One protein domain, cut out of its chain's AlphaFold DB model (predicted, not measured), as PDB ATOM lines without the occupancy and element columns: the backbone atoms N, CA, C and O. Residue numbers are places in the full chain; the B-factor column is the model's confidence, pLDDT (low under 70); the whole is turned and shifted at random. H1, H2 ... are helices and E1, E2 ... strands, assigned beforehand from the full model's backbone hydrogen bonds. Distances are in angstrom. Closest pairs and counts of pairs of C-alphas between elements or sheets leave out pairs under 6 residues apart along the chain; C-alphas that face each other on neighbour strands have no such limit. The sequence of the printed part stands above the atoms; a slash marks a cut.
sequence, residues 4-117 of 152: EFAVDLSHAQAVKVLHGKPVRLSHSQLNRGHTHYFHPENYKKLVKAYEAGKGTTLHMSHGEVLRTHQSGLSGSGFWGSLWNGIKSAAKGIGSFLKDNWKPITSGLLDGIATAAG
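This is residues 4 to 117 of the 152 residues of an uncharacterized protein of Phytophthora sojae (strain P6497) (UniProt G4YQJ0). The model is an elongated body with two small two-stranded sheets and the helix H2 toward one end, H1 and H3 in the middle, and a group of three helices, H4, H5 and H6, toward the other end. H2 packs on E1 of one sheet and E4 of the other, H3 packs on E3, and H5 and H6 fold back on each other as a helical hairpin. The printed part has 114 residues with six named helices and four named strands, in the order E1 H1 E2 E3 H2 E4 H3 H4 H5 H6. Both sheets, E1 - E3 and E2 - E4, are antiparallel, and the class is mixed, helices and strands. The whole is compact, with a radius of gyration of the C-alphas of 14.1 A, and spans 42 by 27 by 22 A.

E1 is residues 4 to 7, beginning at C-alpha 4 (1.116, 57.294, -50.084). H1 is residues 11 to 18, E2 residues 23 to 25, and E3 residues 34 to 38, 12.4 A long. H2, residues 40 to 51, is 16.2 A long and begins at C-alpha 40 (8.289, 57.673, -44.001). E4 is residues 56 to 58, and H3 is residues 62 to 70, 12.2 A. H4 is residues 78 to 89, 16.4 A, and H5 residues 93 to 100, 10.5 A. H6, residues 106 to 115, is 14.1 A and ends at C-alpha 115 (-13.529, 47.641, -38.441).

E1 and E3 are antiparallel at 129 degrees, with N 5 and O 36 within hydrogen-bond range at 3.0 A. E2 and E4 are antiparallel at 142 degrees, with N 25 and O 56 at 2.8 A. The closest C-alphas of H2 and E1 are Phe 5 and Tyr 43, 7.0 A; those of H2 and E4 are Ala 49 and Thr 56, 6.0 A. H2 touches no helix. The closest C-alphas of E3 and H3 are Tyr 37 and Thr 68, 5.1 A. H1 and H3 only just touch, with 3 pairs of C-alphas within 8 A, the closest Leu 18 and His 62 at 7.1 A, at a steep tilt of 60 degrees, opposite ways. H4, with residue 82 alone, only just touches H1, with 3 pairs within 8 A; the closest C-alphas are His 11 and Leu 82, 7.4 A, and the lines are about perpendicular at 76 degrees. H4, with residues 83 to 87 alone, and H5 touch only at the corner, C-alphas Lys 87 and Ile 93 being closest at 5.3 A. The hairpin H5 and H6 touch, C-alphas Gly 94 and Ala 113 closest at 5.8 A, at a steep tilt of 40 degrees. Every O i to N i+4 pair is within hydrogen-bond range in H1, H2, H3, H4, H5 and H6.

The two C-alphas farthest apart, those of Ala 52 and Lys 91, are 42.8 A apart. The printed part has no cut and no long link. The mean pLDDT of the printed part is 71.3; 46 residues are under 70, namely 61 to 77, 87 to 95, 97 to 98 and 100 to 117.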
ATOM      1  N   GLU A   4       1.750  58.148 -49.083       78.12
ATOM      2  CA  GLU A   4       1.116  57.294 -50.084       78.12
ATOM      3  C   GLU A   4       2.128  56.870 -51.150       78.12
ATOM      4  O   GLU A   4       2.919  57.689 -51.621       78.12
ATOM      5  N   PHE A   5       2.124  55.590 -51.518       79.50
ATOM      6  CA  PHE A   5       2.907  55.071 -52.640       79.50
ATOM      7  C   PHE A   5       2.174  53.894 -53.290       79.50
ATOM      8  O   PHE A   5       1.647  53.028 -52.589       79.50
ATOM      9  N   ALA A   6       2.127  53.859 -54.622       81.00
ATOM     10  CA  ALA A   6       1.501  52.765 -55.359       81.00
ATOM     11  C   ALA A   6       2.421  51.537 -55.395       81.00
ATOM     12  O   ALA A   6       3.591  51.639 -55.775       81.00
ATOM     13  N   VAL A   7       1.901  50.385 -54.974       82.31
ATOM     14  CA  VAL A   7       2.604  49.099 -55.037       82.31
ATOM     15  C   VAL A   7       1.642  48.017 -55.502       82.31
ATOM     16  O   VAL A   7       0.558  47.851 -54.943       82.31
ATOM     17  N   ASP A   8       2.074  47.237 -56.486       84.00
ATOM     18  CA  ASP A   8       1.324  46.093 -56.987       84.00
ATOM     19  C   ASP A   8       1.700  44.834 -56.197       84.00
ATOM     20  O   ASP A   8       2.686  44.147 -56.489       84.00
ATOM     21  N   LEU A   9       0.948  44.579 -55.124       81.38
ATOM     22  CA  LEU A   9       1.115  43.399 -54.282       81.38
ATOM     23  C   LEU A   9       0.266  42.250 -54.819       81.38
ATOM     24  O   LEU A   9      -0.960  42.324 -54.836       81.38
ATOM     25  N   SER A  10       0.906  41.127 -55.146       83.06
ATOM     26  CA  SER A  10       0.162  39.884 -55.365       83.06
ATOM     27  C   SER A  10      -0.513  39.413 -54.070       83.06
ATOM     28  O   SER A  10      -0.053  39.705 -52.964       83.06
ATOM     29  N   HIS A  11      -1.567  38.605 -54.193       78.06
ATOM     30  CA  HIS A  11      -2.283  38.059 -53.037       78.06
ATOM     31  C   HIS A  11      -1.346  37.319 -52.062       78.06
ATOM     32  O   HIS A  11      -1.361  37.570 -50.860       78.06
ATOM     33  N   ALA A  12      -0.438  36.484 -52.580       79.25
ATOM     34  CA  ALA A  12       0.543  35.764 -51.764       79.25
ATOM     35  C   ALA A  12       1.539  36.701 -51.055       79.25
ATOM     36  O   ALA A  12       1.973  36.428 -49.933       79.25
ATOM     37  N   GLN A  13       1.910  37.812 -51.693       83.75
ATOM     38  CA  GLN A  13       2.750  38.841 -51.081       83.75
ATOM     39  C   GLN A  13       1.994  39.586 -49.976       83.75
ATOM     40  O   GLN A  13       2.554  39.795 -48.903       83.75
ATOM     41  N   ALA A  14       0.721  39.914 -50.183       79.38
ATOM     42  CA  ALA A  14      -0.096  40.550 -49.157       79.38
ATOM     43  C   ALA A  14      -0.325  39.637 -47.943       79.38
ATOM     44  O   ALA A  14      -0.210  40.096 -46.809       79.38
ATOM     45  N   VAL A  15      -0.522  38.329 -48.149       77.44
ATOM     46  CA  VAL A  15      -0.556  37.346 -47.051       77.44
ATOM     47  C   VAL A  15       0.775  37.322 -46.292       77.44
ATOM     48  O   VAL A  15       0.789  37.365 -45.066       77.44
ATOM     49  N   LYS A  16       1.923  37.333 -46.982       81.44
ATOM     50  CA  LYS A  16       3.236  37.411 -46.311       81.44
ATOM     51  C   LYS A  16       3.397  38.694 -45.493       81.44
ATOM     52  O   LYS A  16       3.855  38.618 -44.357       81.44
ATOM     53  N   VAL A  17       2.975  39.832 -46.042       79.12
ATOM     54  CA  VAL A  17       2.943  41.119 -45.335       79.12
ATOM     55  C   VAL A  17       2.061  41.042 -44.085       79.12
ATOM     56  O   VAL A  17       2.459  41.527 -43.029       79.12
ATOM     57  N   LEU A  18       0.903  40.383 -44.167       73.12
ATOM     58  CA  LEU A  18       0.022  40.162 -43.020       73.12
ATOM     59  C   LEU A  18       0.658  39.294 -41.940       73.12
ATOM     60  O   LEU A  18       0.413  39.529 -40.767       73.12
ATOM     61  N   HIS A  19       1.504  38.335 -42.297       71.69
ATOM     62  CA  HIS A  19       2.282  37.575 -41.316       71.69
ATOM     63  C   HIS A  19       3.490  38.354 -40.761       71.69
ATOM     64  O   HIS A  19       4.338  37.758 -40.099       71.69
ATOM     65  N   GLY A  20       3.627  39.649 -41.075       71.12
ATOM     66  CA  GLY A  20       4.787  40.457 -40.694       71.12
ATOM     67  C   GLY A  20       6.080  40.001 -41.372       71.12
ATOM     68  O   GLY A  20       7.172  40.311 -40.901       71.12
ATOM     69  N   LYS A  21       5.990  39.225 -42.462       78.94
ATOM     70  CA  LYS A  21       7.162  38.726 -43.184       78.94
ATOM     71  C   LYS A  21       7.601  39.735 -44.246       78.94
ATOM     72  O   LYS A  21       6.756  40.338 -44.914       78.94
ATOM     73  N   PRO A  22       8.917  39.886 -44.465       82.00
ATOM     74  CA  PRO A  22       9.423  40.738 -45.528       82.00
ATOM     75  C   PRO A  22       9.021  40.190 -46.900       82.00
ATOM     76  O   PRO A  22       9.054  38.982 -47.151       82.00
ATOM     77  N   VAL A  23       8.688  41.099 -47.813       87.44
ATOM     78  CA  VAL A  23       8.332  40.780 -49.193       87.44
ATOM     79  C   VAL A  23       9.298  41.451 -50.146       87.44
ATOM     80  O   VAL A  23       9.575  42.641 -50.047       87.44
ATOM     81  N   ARG A  24       9.787  40.680 -51.114       87.81
ATOM     82  CA  ARG A  24      10.596  41.205 -52.206       87.81
ATOM     83  C   ARG A  24       9.681  41.740 -53.302       87.81
ATOM     84  O   ARG A  24       8.847  40.997 -53.819       87.81
ATOM     85  N   LEU A  25       9.848  43.014 -53.627       88.38
ATOM     86  CA  LEU A  25       9.168  43.714 -54.706       88.38
ATOM     87  C   LEU A  25      10.134  43.896 -55.868       88.38
ATOM     88  O   LEU A  25      11.296  44.256 -55.674       88.38
ATOM     89  N   SER A  26       9.649  43.652 -57.077       88.56
ATOM     90  CA  SER A  26      10.360  43.994 -58.309       88.56
ATOM     91  C   SER A  26      10.152  45.469 -58.660       88.56
ATOM     92  O   SER A  26       9.189  46.087 -58.209       88.56
ATOM     93  N   HIS A  27      11.037  46.045 -59.479       85.94
ATOM     94  CA  HIS A  27      10.894  47.439 -59.915       85.94
ATOM     95  C   HIS A  27       9.567  47.675 -60.655       85.94
ATOM     96  O   HIS A  27       8.905  48.680 -60.423       85.94
ATOM     97  N   SER A  28       9.120  46.703 -61.457       86.50
ATOM     98  CA  SER A  28       7.844  46.740 -62.182       86.50
ATOM     99  C   SER A  28       6.604  46.795 -61.287       86.50
ATOM    100  O   SER A  28       5.535  47.149 -61.779       86.50
ATOM    101  N   GLN A  29       6.734  46.442 -60.004       84.06
ATOM    102  CA  GLN A  29       5.663  46.516 -59.003       84.06
ATOM    103  C   GLN A  29       5.666  47.838 -58.225       84.06
ATOM    104  O   GLN A  29       4.731  48.098 -57.471       84.06
ATOM    105  N   LEU A  30       6.710  48.662 -58.362       86.00
ATOM    106  CA  LEU A  30       6.811  49.963 -57.703       86.00
ATOM    107  C   LEU A  30       6.129  51.036 -58.560       86.00
ATOM    108  O   LEU A  30       6.299  51.060 -59.776       86.00
ATOM    109  N   ASN A  31       5.385  51.937 -57.918       82.81
ATOM    110  CA  ASN A  31       4.578  52.974 -58.569       82.81
ATOM    111  C   ASN A  31       3.514  52.419 -59.543       82.81
ATOM    112  O   ASN A  31       3.170  53.042 -60.547       82.81
ATOM    113  N   ARG A  32       3.007  51.217 -59.254       76.94
ATOM    114  CA  ARG A  32       1.971  50.514 -60.024       76.94
ATOM    115  C   ARG A  32       0.948  49.886 -59.084       76.94
ATOM    116  O   ARG A  32       1.253  49.660 -57.920       76.94
ATOM    117  N   GLY A  33      -0.251  49.596 -59.585       75.31
ATOM    118  CA  GLY A  33      -1.301  48.931 -58.809       75.31
ATOM    119  C   GLY A  33      -1.977  49.854 -57.794       75.31
ATOM    120  O   GLY A  33      -2.318  50.993 -58.109       75.31
ATOM    121  N   HIS A  34      -2.205  49.345 -56.582       73.50
ATOM    122  CA  HIS A  34      -2.979  50.042 -55.556       73.50
ATOM    123  C   HIS A  34      -2.111  50.985 -54.712       73.50
ATOM    124  O   HIS A  34      -0.958  50.685 -54.391       73.50
ATOM    125  N   THR A  35      -2.682  52.118 -54.305       76.44
ATOM    126  CA  THR A  35      -2.030  53.071 -53.398       76.44
ATOM    127  C   THR A  35      -2.076  52.561 -51.963       76.44
ATOM    128  O   THR A  35      -3.137  52.218 -51.447       76.44
ATOM    129  N   HIS A  36      -0.916  52.529 -51.308       75.38
ATOM    130  CA  HIS A  36      -0.769  52.075 -49.929       75.38
ATOM    131  C   HIS A  36      -0.160  53.162 -49.044       75.38
ATOM    132  O   HIS A  36       0.618  53.998 -49.511       75.38
ATOM    133  N   TYR A  37      -0.475  53.116 -47.746       71.25
ATOM    134  CA  TYR A  37       0.131  54.001 -46.756       71.25
ATOM    135  C   TYR A  37       1.365  53.366 -46.135       71.25
ATOM    136  O   TYR A  37       1.288  52.354 -45.438       71.25
ATOM    137  N   PHE A  38       2.493  54.041 -46.311       77.06
ATOM    138  CA  PHE A  38       3.766  53.646 -45.737       77.06
ATOM    139  C   PHE A  38       4.255  54.661 -44.710       77.06
ATOM    140  O   PHE A  38       4.029  55.872 -44.804       77.06
ATOM    141  N   HIS A  39       4.974  54.160 -43.716       72.38
ATOM    142  CA  HIS A  39       5.778  54.959 -42.815       72.38
ATOM    143  C   HIS A  39       6.869  55.680 -43.630       72.38
ATOM    144  O   HIS A  39       7.377  55.116 -44.605       72.38
ATOM    145  N   PRO A  40       7.281  56.910 -43.260       73.56
ATOM    146  CA  PRO A  40       8.289  57.673 -44.001       73.56
ATOM    147  C   PRO A  40       9.586  56.919 -44.300       73.56
ATOM    148  O   PRO A  40      10.221  57.171 -45.321       73.56
ATOM    149  N   GLU A  41       9.985  56.004 -43.419       75.19
ATOM    150  CA  GLU A  41      11.170  55.166 -43.608       75.19
ATOM    151  C   GLU A  41      10.999  54.180 -44.764       75.19
ATOM    152  O   GLU A  41      11.869  54.085 -45.630       75.19
ATOM    153  N   ASN A  42       9.854  53.497 -44.818       79.69
ATOM    154  CA  ASN A  42       9.517  52.574 -45.896       79.69
ATOM    155  C   ASN A  42       9.261  53.320 -47.205       79.69
ATOM    156  O   ASN A  42       9.776  52.921 -48.245       79.69
ATOM    157  N   TYR A  43       8.584  54.468 -47.148       82.00
ATOM    158  CA  TYR A  43       8.393  55.339 -48.305       82.00
ATOM    159  C   TYR A  43       9.727  55.755 -48.940       82.00
ATOM    160  O   TYR A  43       9.914  55.603 -50.144       82.00
ATOM    161  N   LYS A  44      10.701  56.216 -48.141       83.94
ATOM    162  CA  LYS A  44      12.031  56.587 -48.656       83.94
ATOM    163  C   LYS A  44      12.739  55.409 -49.326       83.94
ATOM    164  O   LYS A  44      13.414  55.610 -50.330       83.94
ATOM    165  N   LYS A  45      12.602  54.195 -48.781       85.38
ATOM    166  CA  LYS A  45      13.172  52.979 -49.386       85.38
ATOM    167  C   LYS A  45      12.507  52.649 -50.723       85.38
ATOM    168  O   LYS A  45      13.215  52.308 -51.663       85.38
ATOM    169  N   LEU A  46      11.183  52.772 -50.808       85.19
ATOM    170  CA  LEU A  46      10.415  52.507 -52.027       85.19
ATOM    171  C   LEU A  46      10.729  53.522 -53.131       85.19
ATOM    172  O   LEU A  46      11.028  53.115 -54.249       85.19
ATOM    173  N   VAL A  47      10.751  54.818 -52.804       85.94
ATOM    174  CA  VAL A  47      11.105  55.882 -53.758       85.94
ATOM    175  C   VAL A  47      12.530  55.707 -54.268       85.94
ATOM    176  O   VAL A  47      12.735  55.670 -55.474       85.94
ATOM    177  N   LYS A  48      13.508  55.490 -53.377       87.94
ATOM    178  CA  LYS A  48      14.898  55.248 -53.794       87.94
ATOM    179  C   LYS A  48      15.038  54.019 -54.690       87.94
ATOM    180  O   LYS A  48      15.831  54.034 -55.621       87.94
ATOM    181  N   ALA A  49      14.305  52.945 -54.399       86.38
ATOM    182  CA  ALA A  49      14.329  51.739 -55.220       86.38
ATOM    183  C   ALA A  49      13.722  51.985 -56.608       86.38
ATOM    184  O   ALA A  49      14.284  51.544 -57.608       86.38
ATOM    185  N   TYR A  50      12.625  52.741 -56.663       87.44
ATOM    186  CA  TYR A  50      11.993  53.161 -57.906       87.44
ATOM    187  C   TYR A  50      12.918  54.050 -58.749       87.44
ATOM    188  O   TYR A  50      13.176  53.721 -59.901       87.44
ATOM    189  N   GLU A  51      13.487  55.105 -58.164       86.62
ATOM    190  CA  GLU A  51      14.438  56.001 -58.841       86.62
ATOM    191  C   GLU A  51      15.694  55.261 -59.322       86.62
ATOM    192  O   GLU A  51      16.229  55.563 -60.384       86.62
ATOM    193  N   ALA A  52      16.154  54.258 -58.568       85.94
ATOM    194  CA  ALA A  52      17.306  53.441 -58.936       85.94
ATOM    195  C   ALA A  52      16.998  52.353 -59.983       85.94
ATOM    196  O   ALA A  52      17.909  51.602 -60.339       85.94
ATOM    197  N   GLY A  53      15.743  52.205 -60.426       86.19
ATOM    198  CA  GLY A  53      15.337  51.159 -61.366       86.19
ATOM    199  C   GLY A  53      15.438  49.735 -60.802       86.19
ATOM    200  O   GLY A  53      15.592  48.774 -61.556       86.19
ATOM    201  N   LYS A  54      15.415  49.574 -59.472       88.00
ATOM    202  CA  LYS A  54      15.673  48.296 -58.782       88.00
ATOM    203  C   LYS A  54      14.479  47.849 -57.945       88.00
ATOM    204  O   LYS A  54      13.667  48.640 -57.476       88.00
ATOM    205  N   GLY A  55      14.385  46.537 -57.738       86.88
ATOM    206  CA  GLY A  55      13.484  45.965 -56.741       86.88
ATOM    207  C   GLY A  55      13.971  46.226 -55.312       86.88
ATOM    208  O   GLY A  55      15.150  46.506 -55.089       86.88
ATOM    209  N   THR A  56      13.082  46.100 -54.330       88.88
ATOM    210  CA  THR A  56      13.418  46.275 -52.910       88.88
ATOM    211  C   THR A  56      12.692  45.276 -52.025       88.88
ATOM    212  O   THR A  56      11.644  44.747 -52.391       88.88
ATOM    213  N   THR A  57      13.247  45.009 -50.848       88.44
ATOM    214  CA  THR A  57      12.568  44.223 -49.819       88.44
ATOM    215  C   THR A  57      11.774  45.172 -48.933       88.44
ATOM    216  O   THR A  57      12.341  45.979 -48.196       88.44
ATOM    217  N   LEU A  58      10.453  45.069 -49.012       84.50
ATOM    218  CA  LEU A  58       9.518  45.814 -48.192       84.50
ATOM    219  C   LEU A  58       9.196  45.017 -46.928       84.50
ATOM    220  O   LEU A  58       8.817  43.847 -46.988       84.50
ATOM    221  N   HIS A  59       9.312  45.679 -45.786       81.44
ATOM    222  CA  HIS A  59       8.847  45.167 -44.507       81.44
ATOM    223  C   HIS A  59       7.784  46.124 -43.974       81.44
ATOM    224  O   HIS A  59       8.111  47.181 -43.431       81.44
ATOM    225  N   MET A  60       6.516  45.780 -44.190       73.81
ATOM    226  CA  MET A  60       5.403  46.541 -43.632       73.81
ATOM    227  C   MET A  60       5.180  46.124 -42.185       73.81
ATOM    228  O   MET A  60       5.035  44.945 -41.872       73.81
ATOM    229  N   SER A  61       5.119  47.113 -41.311       69.19
ATOM    230  CA  SER A  61       4.617  46.945 -39.959       69.19
ATOM    231  C   SER A  61       3.110  46.696 -39.976       69.19
ATOM    232  O   SER A  61       2.379  47.188 -40.840       69.19
ATOM    233  N   HIS A  62       2.623  45.992 -38.958       69.56
ATOM    234  CA  HIS A  62       1.194  45.749 -38.763       69.56
ATOM    235  C   HIS A  62       0.383  47.060 -38.747       69.56
ATOM    236  O   HIS A  62      -0.706  47.129 -39.312       69.56
ATOM    237  N   GLY A  63       0.947  48.140 -38.190       62.97
ATOM    238  CA  GLY A  63       0.322  49.465 -38.180       62.97
ATOM    239  C   GLY A  63       0.131  50.081 -39.572       62.97
ATOM    240  O   GLY A  63      -0.895  50.710 -39.820       62.97
ATOM    241  N   GLU A  64       1.064  49.867 -40.505       65.25
ATOM    242  CA  GLU A  64       0.955  50.350 -41.894       65.25
ATOM    243  C   GLU A  64      -0.125  49.595 -42.679       65.25
ATOM    244  O   GLU A  64      -0.905  50.207 -43.416       65.25
ATOM    245  N   VAL A  65      -0.220  48.277 -42.478       68.12
ATOM    246  CA  VAL A  65      -1.246  47.424 -43.105       68.12
ATOM    247  C   VAL A  65      -2.645  47.852 -42.665       68.12
ATOM    248  O   VAL A  65      -3.547  48.035 -43.483       68.12
ATOM    249  N   LEU A  66      -2.816  48.098 -41.368       66.19
ATOM    250  CA  LEU A  66      -4.088  48.556 -40.821       66.19
ATOM    251  C   LEU A  66      -4.450  49.963 -41.247       66.19
ATOM    252  O   LEU A  66      -5.608  50.220 -41.554       66.19
ATOM    253  N   ARG A  67      -3.478  50.877 -41.277       63.38
ATOM    254  CA  ARG A  67      -3.714  52.249 -41.727       63.38
ATOM    255  C   ARG A  67      -4.158  52.269 -43.187       63.38
ATOM    256  O   ARG A  67      -5.070  53.017 -43.521       63.38
ATOM    257  N   THR A  68      -3.564  51.411 -44.018       62.72
ATOM    258  CA  THR A  68      -3.958  51.217 -45.419       62.72
ATOM    259  C   THR A  68      -5.414  50.757 -45.518       62.72
ATOM    260  O   THR A  68      -6.195  51.403 -46.209       62.72
ATOM    261  N   HIS A  69      -5.824  49.748 -44.744       62.00
ATOM    262  CA  HIS A  69      -7.224  49.302 -44.696       62.00
ATOM    263  C   HIS A  69      -8.191  50.372 -44.149       62.00
ATOM    264  O   HIS A  69      -9.259  50.605 -44.705       62.00
ATOM    265  N   GLN A  70      -7.818  51.059 -43.066       56.62
ATOM    266  CA  GLN A  70      -8.658  52.059 -42.391       56.62
ATOM    267  C   GLN A  70      -8.840  53.352 -43.185       56.62
ATOM    268  O   GLN A  70      -9.774  54.107 -42.930       56.62
ATOM    269  N   SER A  71      -7.918  53.655 -44.092       54.94
ATOM    270  CA  SER A  71      -7.919  54.921 -44.817       54.94
ATOM    271  C   SER A  71      -8.982  55.021 -45.909       54.94
ATOM    272  O   SER A  71      -9.152  56.096 -46.474       54.94
ATOM    273  N   GLY A  72      -9.674  53.928 -46.247       52.31
ATOM    274  CA  GLY A  72     -10.659  53.921 -47.334       52.31
ATOM    275  C   GLY A  72     -10.056  54.107 -48.734       52.31
ATOM    276  O   GLY A  72     -10.753  53.893 -49.719       52.31
ATOM    277  N   LEU A  73      -8.753  54.398 -48.854       50.88
ATOM    278  CA  LEU A  73      -8.002  54.351 -50.118       50.88
ATOM    279  C   LEU A  73      -7.868  52.922 -50.669       50.88
ATOM    280  O   LEU A  73      -7.531  52.725 -51.830       50.88
ATOM    281  N   SER A  74      -8.231  51.932 -49.851       46.78
ATOM    282  CA  SER A  74      -8.508  50.543 -50.219       46.78
ATOM    283  C   SER A  74      -9.877  50.328 -50.884       46.78
ATOM    284  O   SER A  74     -10.333  49.187 -50.949       46.78
ATOM    285  N   GLY A  75     -10.553  51.389 -51.337       42.53
ATOM    286  CA  GLY A  75     -11.939  51.395 -51.817       42.53
ATOM    287  C   GLY A  75     -12.297  50.494 -53.010       42.53
ATOM    288  O   GLY A  75     -13.414  50.593 -53.501       42.53
ATOM    289  N   SER A  76     -11.438  49.588 -53.480       55.09
ATOM    290  CA  SER A  76     -11.853  48.574 -54.456       55.09
ATOM    291  C   SER A  76     -11.146  47.230 -54.257       55.09
ATOM    292  O   SER A  76      -9.989  47.023 -54.614       55.09
ATOM    293  N   GLY A  77     -11.886  46.274 -53.693       63.81
ATOM    294  CA  GLY A  77     -11.676  44.838 -53.900       63.81
ATOM    295  C   GLY A  77     -10.523  44.197 -53.131       63.81
ATOM    296  O   GLY A  77     -10.774  43.356 -52.277       63.81
ATOM    297  N   PHE A  78      -9.268  44.566 -53.398       72.50
ATOM    298  CA  PHE A  78      -8.103  43.743 -53.040       72.50
ATOM    299  C   PHE A  78      -7.975  43.452 -51.536       72.50
ATOM    300  O   PHE A  78      -7.979  42.292 -51.123       72.50
ATOM    301  N   TRP A  79      -7.901  44.497 -50.705       70.88
ATOM    302  CA  TRP A  79      -7.771  44.334 -49.252       70.88
ATOM    303  C   TRP A  79      -9.048  43.775 -48.619       70.88
ATOM    304  O   TRP A  79      -8.960  42.968 -47.699       70.88
ATOM    305  N   GLY A  80     -10.225  44.144 -49.131       70.88
ATOM    306  CA  GLY A  80     -11.502  43.601 -48.663       70.88
ATOM    307  C   GLY A  80     -11.615  42.094 -48.913       70.88
ATOM    308  O   GLY A  80     -11.912  41.335 -47.995       70.88
ATOM    309  N   SER A  81     -11.297  41.639 -50.126       74.31
ATOM    310  CA  SER A  81     -11.248  40.218 -50.489       74.31
ATOM    311  C   SER A  81     -10.197  39.459 -49.685       74.31
ATOM    312  O   SER A  81     -10.452  38.334 -49.264       74.31
ATOM    313  N   LEU A  82      -9.040  40.072 -49.420       74.81
ATOM    314  CA  LEU A  82      -8.001  39.487 -48.576       74.81
ATOM    315  C   LEU A  82      -8.485  39.290 -47.129       74.81
ATOM    316  O   LEU A  82      -8.352  38.195 -46.586       74.81
ATOM    317  N   TRP A  83      -9.098  40.309 -46.516       71.88
ATOM    318  CA  TRP A  83      -9.641  40.209 -45.155       71.88
ATOM    319  C   TRP A  83     -10.829  39.253 -45.057       71.88
ATOM    320  O   TRP A  83     -10.916  38.498 -44.088       71.88
ATOM    321  N   ASN A  84     -11.702  39.226 -46.066       71.00
ATOM    322  CA  ASN A  84     -12.770  38.233 -46.161       71.00
ATOM    323  C   ASN A  84     -12.199  36.815 -46.272       71.00
ATOM    324  O   ASN A  84     -12.643  35.930 -45.548       71.00
ATOM    325  N   GLY A  85     -11.155  36.613 -47.082       71.00
ATOM    326  CA  GLY A  85     -10.447  35.336 -47.170       71.00
ATOM    327  C   GLY A  85      -9.878  34.884 -45.822       71.00
ATOM    328  O   GLY A  85     -10.048  33.729 -45.438       71.00
ATOM    329  N   ILE A  86      -9.287  35.799 -45.049       70.62
ATOM    330  CA  ILE A  86      -8.797  35.507 -43.689       70.62
ATOM    331  C   ILE A  86      -9.949  35.177 -42.744       70.62
ATOM    332  O   ILE A  86      -9.837  34.242 -41.957       70.62
ATOM    333  N   LYS A  87     -11.059  35.917 -42.812       68.31
ATOM    334  CA  LYS A  87     -12.256  35.657 -42.000       68.31
ATOM    335  C   LYS A  87     -12.852  34.277 -42.288       68.31
ATOM    336  O   LYS A  87     -13.378  33.662 -41.367       68.31
ATOM    337  N   SER A  88     -12.767  33.811 -43.533       69.44
ATOM    338  CA  SER A  88     -13.218  32.477 -43.939       69.44
ATOM    339  C   SER A  88     -12.225  31.367 -43.578       69.44
ATOM    340  O   SER A  88     -12.653  30.266 -43.252       69.44
ATOM    341  N   ALA A  89     -10.914  31.631 -43.636       66.50
ATOM    342  CA  ALA A  89      -9.871  30.627 -43.402       66.50
ATOM    343  C   ALA A  89      -9.474  30.468 -41.922       66.50
ATOM    344  O   ALA A  89      -9.159  29.367 -41.475       66.50
ATOM    345  N   ALA A  90      -9.481  31.554 -41.150       57.31
ATOM    346  CA  ALA A  90      -9.291  31.543 -39.704       57.31
ATOM    347  C   ALA A  90     -10.661  31.586 -39.011       57.31
ATOM    348  O   ALA A  90     -11.615  32.106 -39.577       57.31
ATOM    349  N   LYS A  91     -10.780  31.103 -37.763       61.97
ATOM    350  CA  LYS A  91     -11.987  31.262 -36.915       61.97
ATOM    351  C   LYS A  91     -12.207  32.737 -36.510       61.97
ATOM    352  O   LYS A  91     -12.234  33.072 -35.326       61.97
ATOM    353  N   GLY A  92     -12.294  33.634 -37.487       63.38
ATOM    354  CA  GLY A  92     -12.343  35.078 -37.331       63.38
ATOM    355  C   GLY A  92     -10.974  35.765 -37.381       63.38
ATOM    356  O   GLY A  92      -9.943  35.232 -36.967       63.38
ATOM    357  N   ILE A  93     -11.004  37.018 -37.843       62.03
ATOM    358  CA  ILE A  93      -9.851  37.925 -37.915       62.03
ATOM    359  C   ILE A  93      -9.206  38.104 -36.531       62.03
ATOM    360  O   ILE A  93      -7.987  38.132 -36.428       62.03
ATOM    361  N   GLY A  94      -9.995  38.125 -35.452       62.62
ATOM    362  CA  GLY A  94      -9.475  38.241 -34.086       62.62
ATOM    363  C   GLY A  94      -8.496  37.125 -33.691       62.62
ATOM    364  O   GLY A  94      -7.475  37.418 -33.076       62.62
ATOM    365  N   SER A  95      -8.760  35.872 -34.079       68.06
ATOM    366  CA  SER A  95      -7.838  34.751 -33.821       68.06
ATOM    367  C   SER A  95      -6.568  34.884 -34.655       68.06
ATOM    368  O   SER A  95      -5.470  34.816 -34.114       68.06
ATOM    369  N   PHE A  96      -6.709  35.204 -35.948       70.12
ATOM    370  CA  PHE A  96      -5.559  35.431 -36.826       70.12
ATOM    371  C   PHE A  96      -4.611  36.497 -36.265       70.12
ATOM    372  O   PHE A  96      -3.399  36.290 -36.223       70.12
ATOM    373  N   LEU A  97      -5.156  37.622 -35.801       69.56
ATOM    374  CA  LEU A  97      -4.357  38.701 -35.234       69.56
ATOM    375  C   LEU A  97      -3.714  38.293 -33.897       69.56
ATOM    376  O   LEU A  97      -2.555  38.618 -33.674       69.56
ATOM    377  N   LYS A  98      -4.414  37.553 -33.028       68.56
ATOM    378  CA  LYS A  98      -3.841  37.039 -31.768       68.56
ATOM    379  C   LYS A  98      -2.666  36.085 -32.005       68.56
ATOM    380  O   LYS A  98      -1.673  36.145 -31.278       68.56
ATOM    381  N   ASP A  99      -2.774  35.244 -33.027       70.44
ATOM    382  CA  ASP A  99      -1.779  34.215 -33.323       70.44
ATOM    383  C   ASP A  99      -0.560  34.784 -34.058       70.44
ATOM    384  O   ASP A  99       0.569  34.356 -33.816       70.44
ATOM    385  N   ASN A 100      -0.774  35.771 -34.934       65.75
ATOM    386  CA  ASN A 100       0.274  36.299 -35.806       65.75
ATOM    387  C   ASN A 100       0.853  37.637 -35.330       65.75
ATOM    388  O   ASN A 100       1.995  37.946 -35.668       65.75
ATOM    389  N   TRP A 101       0.110  38.453 -34.572       64.62
ATOM    390  CA  TRP A 101       0.516  39.815 -34.212       64.62
ATOM    391  C   TRP A 101       0.722  39.985 -32.691       64.62
ATOM    392  O   TRP A 101      -0.207  40.285 -31.942       64.62
ATOM    393  N   LYS A 102       1.975  39.865 -32.222       62.12
ATOM    394  CA  LYS A 102       2.385  40.096 -30.815       62.12
ATOM    395  C   LYS A 102       3.362  41.287 -30.676       62.12
ATOM    396  O   LYS A 102       4.229  41.411 -31.537       62.12
ATOM    397  N   PRO A 103       3.324  42.111 -29.599       51.25
ATOM    398  CA  PRO A 103       2.215  42.409 -28.702       51.25
ATOM    399  C   PRO A 103       1.477  43.626 -29.260       51.25
ATOM    400  O   PRO A 103       1.815  44.783 -29.002       51.25
ATOM    401  N   ILE A 104       0.464  43.369 -30.069       52.03
ATOM    402  CA  ILE A 104      -0.509  44.406 -30.354       52.03
ATOM    403  C   ILE A 104      -1.399  44.546 -29.116       52.03
ATOM    404  O   ILE A 104      -1.893  43.555 -28.583       52.03
ATOM    405  N   THR A 105      -1.574  45.773 -28.627       51.56
ATOM    406  CA  THR A 105      -2.438  46.045 -27.474       51.56
ATOM    407  C   THR A 105      -3.876  45.604 -27.770       51.56
ATOM    408  O   THR A 105      -4.351  45.759 -28.895       51.56
ATOM    409  N   SER A 106      -4.584  45.065 -26.767       51.06
ATOM    410  CA  SER A 106      -5.968  44.566 -26.916       51.06
ATOM    411  C   SER A 106      -6.881  45.575 -27.617       51.06
ATOM    412  O   SER A 106      -7.602  45.212 -28.533       51.06
ATOM    413  N   GLY A 107      -6.753  46.869 -27.300       54.56
ATOM    414  CA  GLY A 107      -7.559  47.913 -27.940       54.56
ATOM    415  C   GLY A 107      -7.320  48.072 -29.447       54.56
ATOM    416  O   GLY A 107      -8.240  48.456 -30.163       54.56
ATOM    417  N   LEU A 108      -6.119  47.752 -29.947       52.66
ATOM    418  CA  LEU A 108      -5.824  47.705 -31.381       52.66
ATOM    419  C   LEU A 108      -6.483  46.470 -32.022       52.66
ATOM    420  O   LEU A 108      -7.115  46.617 -33.061       52.66
ATOM    421  N   LEU A 109      -6.451  45.302 -31.370       54.53
ATOM    422  CA  LEU A 109      -7.176  44.093 -31.810       54.53
ATOM    423  C   LEU A 109      -8.694  44.306 -31.876       54.53
ATOM    424  O   LEU A 109      -9.310  44.001 -32.900       54.53
ATOM    425  N   ASP A 110      -9.277  44.859 -30.816       54.75
ATOM    426  CA  ASP A 110     -10.725  45.047 -30.669       54.75
ATOM    427  C   ASP A 110     -11.271  46.030 -31.704       54.75
ATOM    428  O   ASP A 110     -12.338  45.821 -32.289       54.75
ATOM    429  N   GLY A 111     -10.497  47.067 -32.026       56.78
ATOM    430  CA  GLY A 111     -10.875  47.948 -33.111       56.78
ATOM    431  C   GLY A 111     -10.708  47.321 -34.485       56.78
ATOM    432  O   GLY A 111     -11.579  47.496 -35.320       56.78
ATOM    433  N   ILE A 112      -9.670  46.534 -34.759       54.09
ATOM    434  CA  ILE A 112      -9.578  45.858 -36.068       54.09
ATOM    435  C   ILE A 112     -10.744  44.881 -36.259       54.09
ATOM    436  O   ILE A 112     -11.333  44.843 -37.340       54.09
ATOM    437  N   ALA A 113     -11.105  44.130 -35.215       53.50
ATOM    438  CA  ALA A 113     -12.257  43.233 -35.240       53.50
ATOM    439  C   ALA A 113     -13.560  43.995 -35.526       53.50
ATOM    440  O   ALA A 113     -14.356  43.557 -36.355       53.50
ATOM    441  N   THR A 114     -13.722  45.167 -34.910       53.06
ATOM    442  CA  THR A 114     -14.851  46.077 -35.146       53.06
ATOM    443  C   THR A 114     -14.838  46.661 -36.570       53.06
ATOM    444  O   THR A 114     -15.864  46.669 -37.237       53.06
ATOM    445  N   ALA A 115     -13.675  47.066 -37.095       48.88
ATOM    446  CA  ALA A 115     -13.529  47.641 -38.441       48.88
ATOM    447  C   ALA A 115     -13.793  46.641 -39.572       48.88
ATOM    448  O   ALA A 115     -14.171  47.035 -40.671       48.88
ATOM    449  N   ALA A 116     -13.493  45.364 -39.327       44.75
ATOM    450  CA  ALA A 116     -13.661  44.279 -40.287       44.75
ATOM    451  C   ALA A 116     -14.999  43.531 -40.115       44.75
ATOM    452  O   ALA A 116     -15.273  42.545 -40.814       44.75
ATOM    453  N   GLY A 117     -15.824  43.959 -39.156       37.00
ATOM    454  CA  GLY A 117     -17.229  43.589 -39.053       37.00
ATOM    455  C   GLY A 117     -18.079  44.308 -40.111       37.00
ATOM    456  O   GLY A 117     -17.619  45.278 -40.708       37.00
TER     457      GLY A 117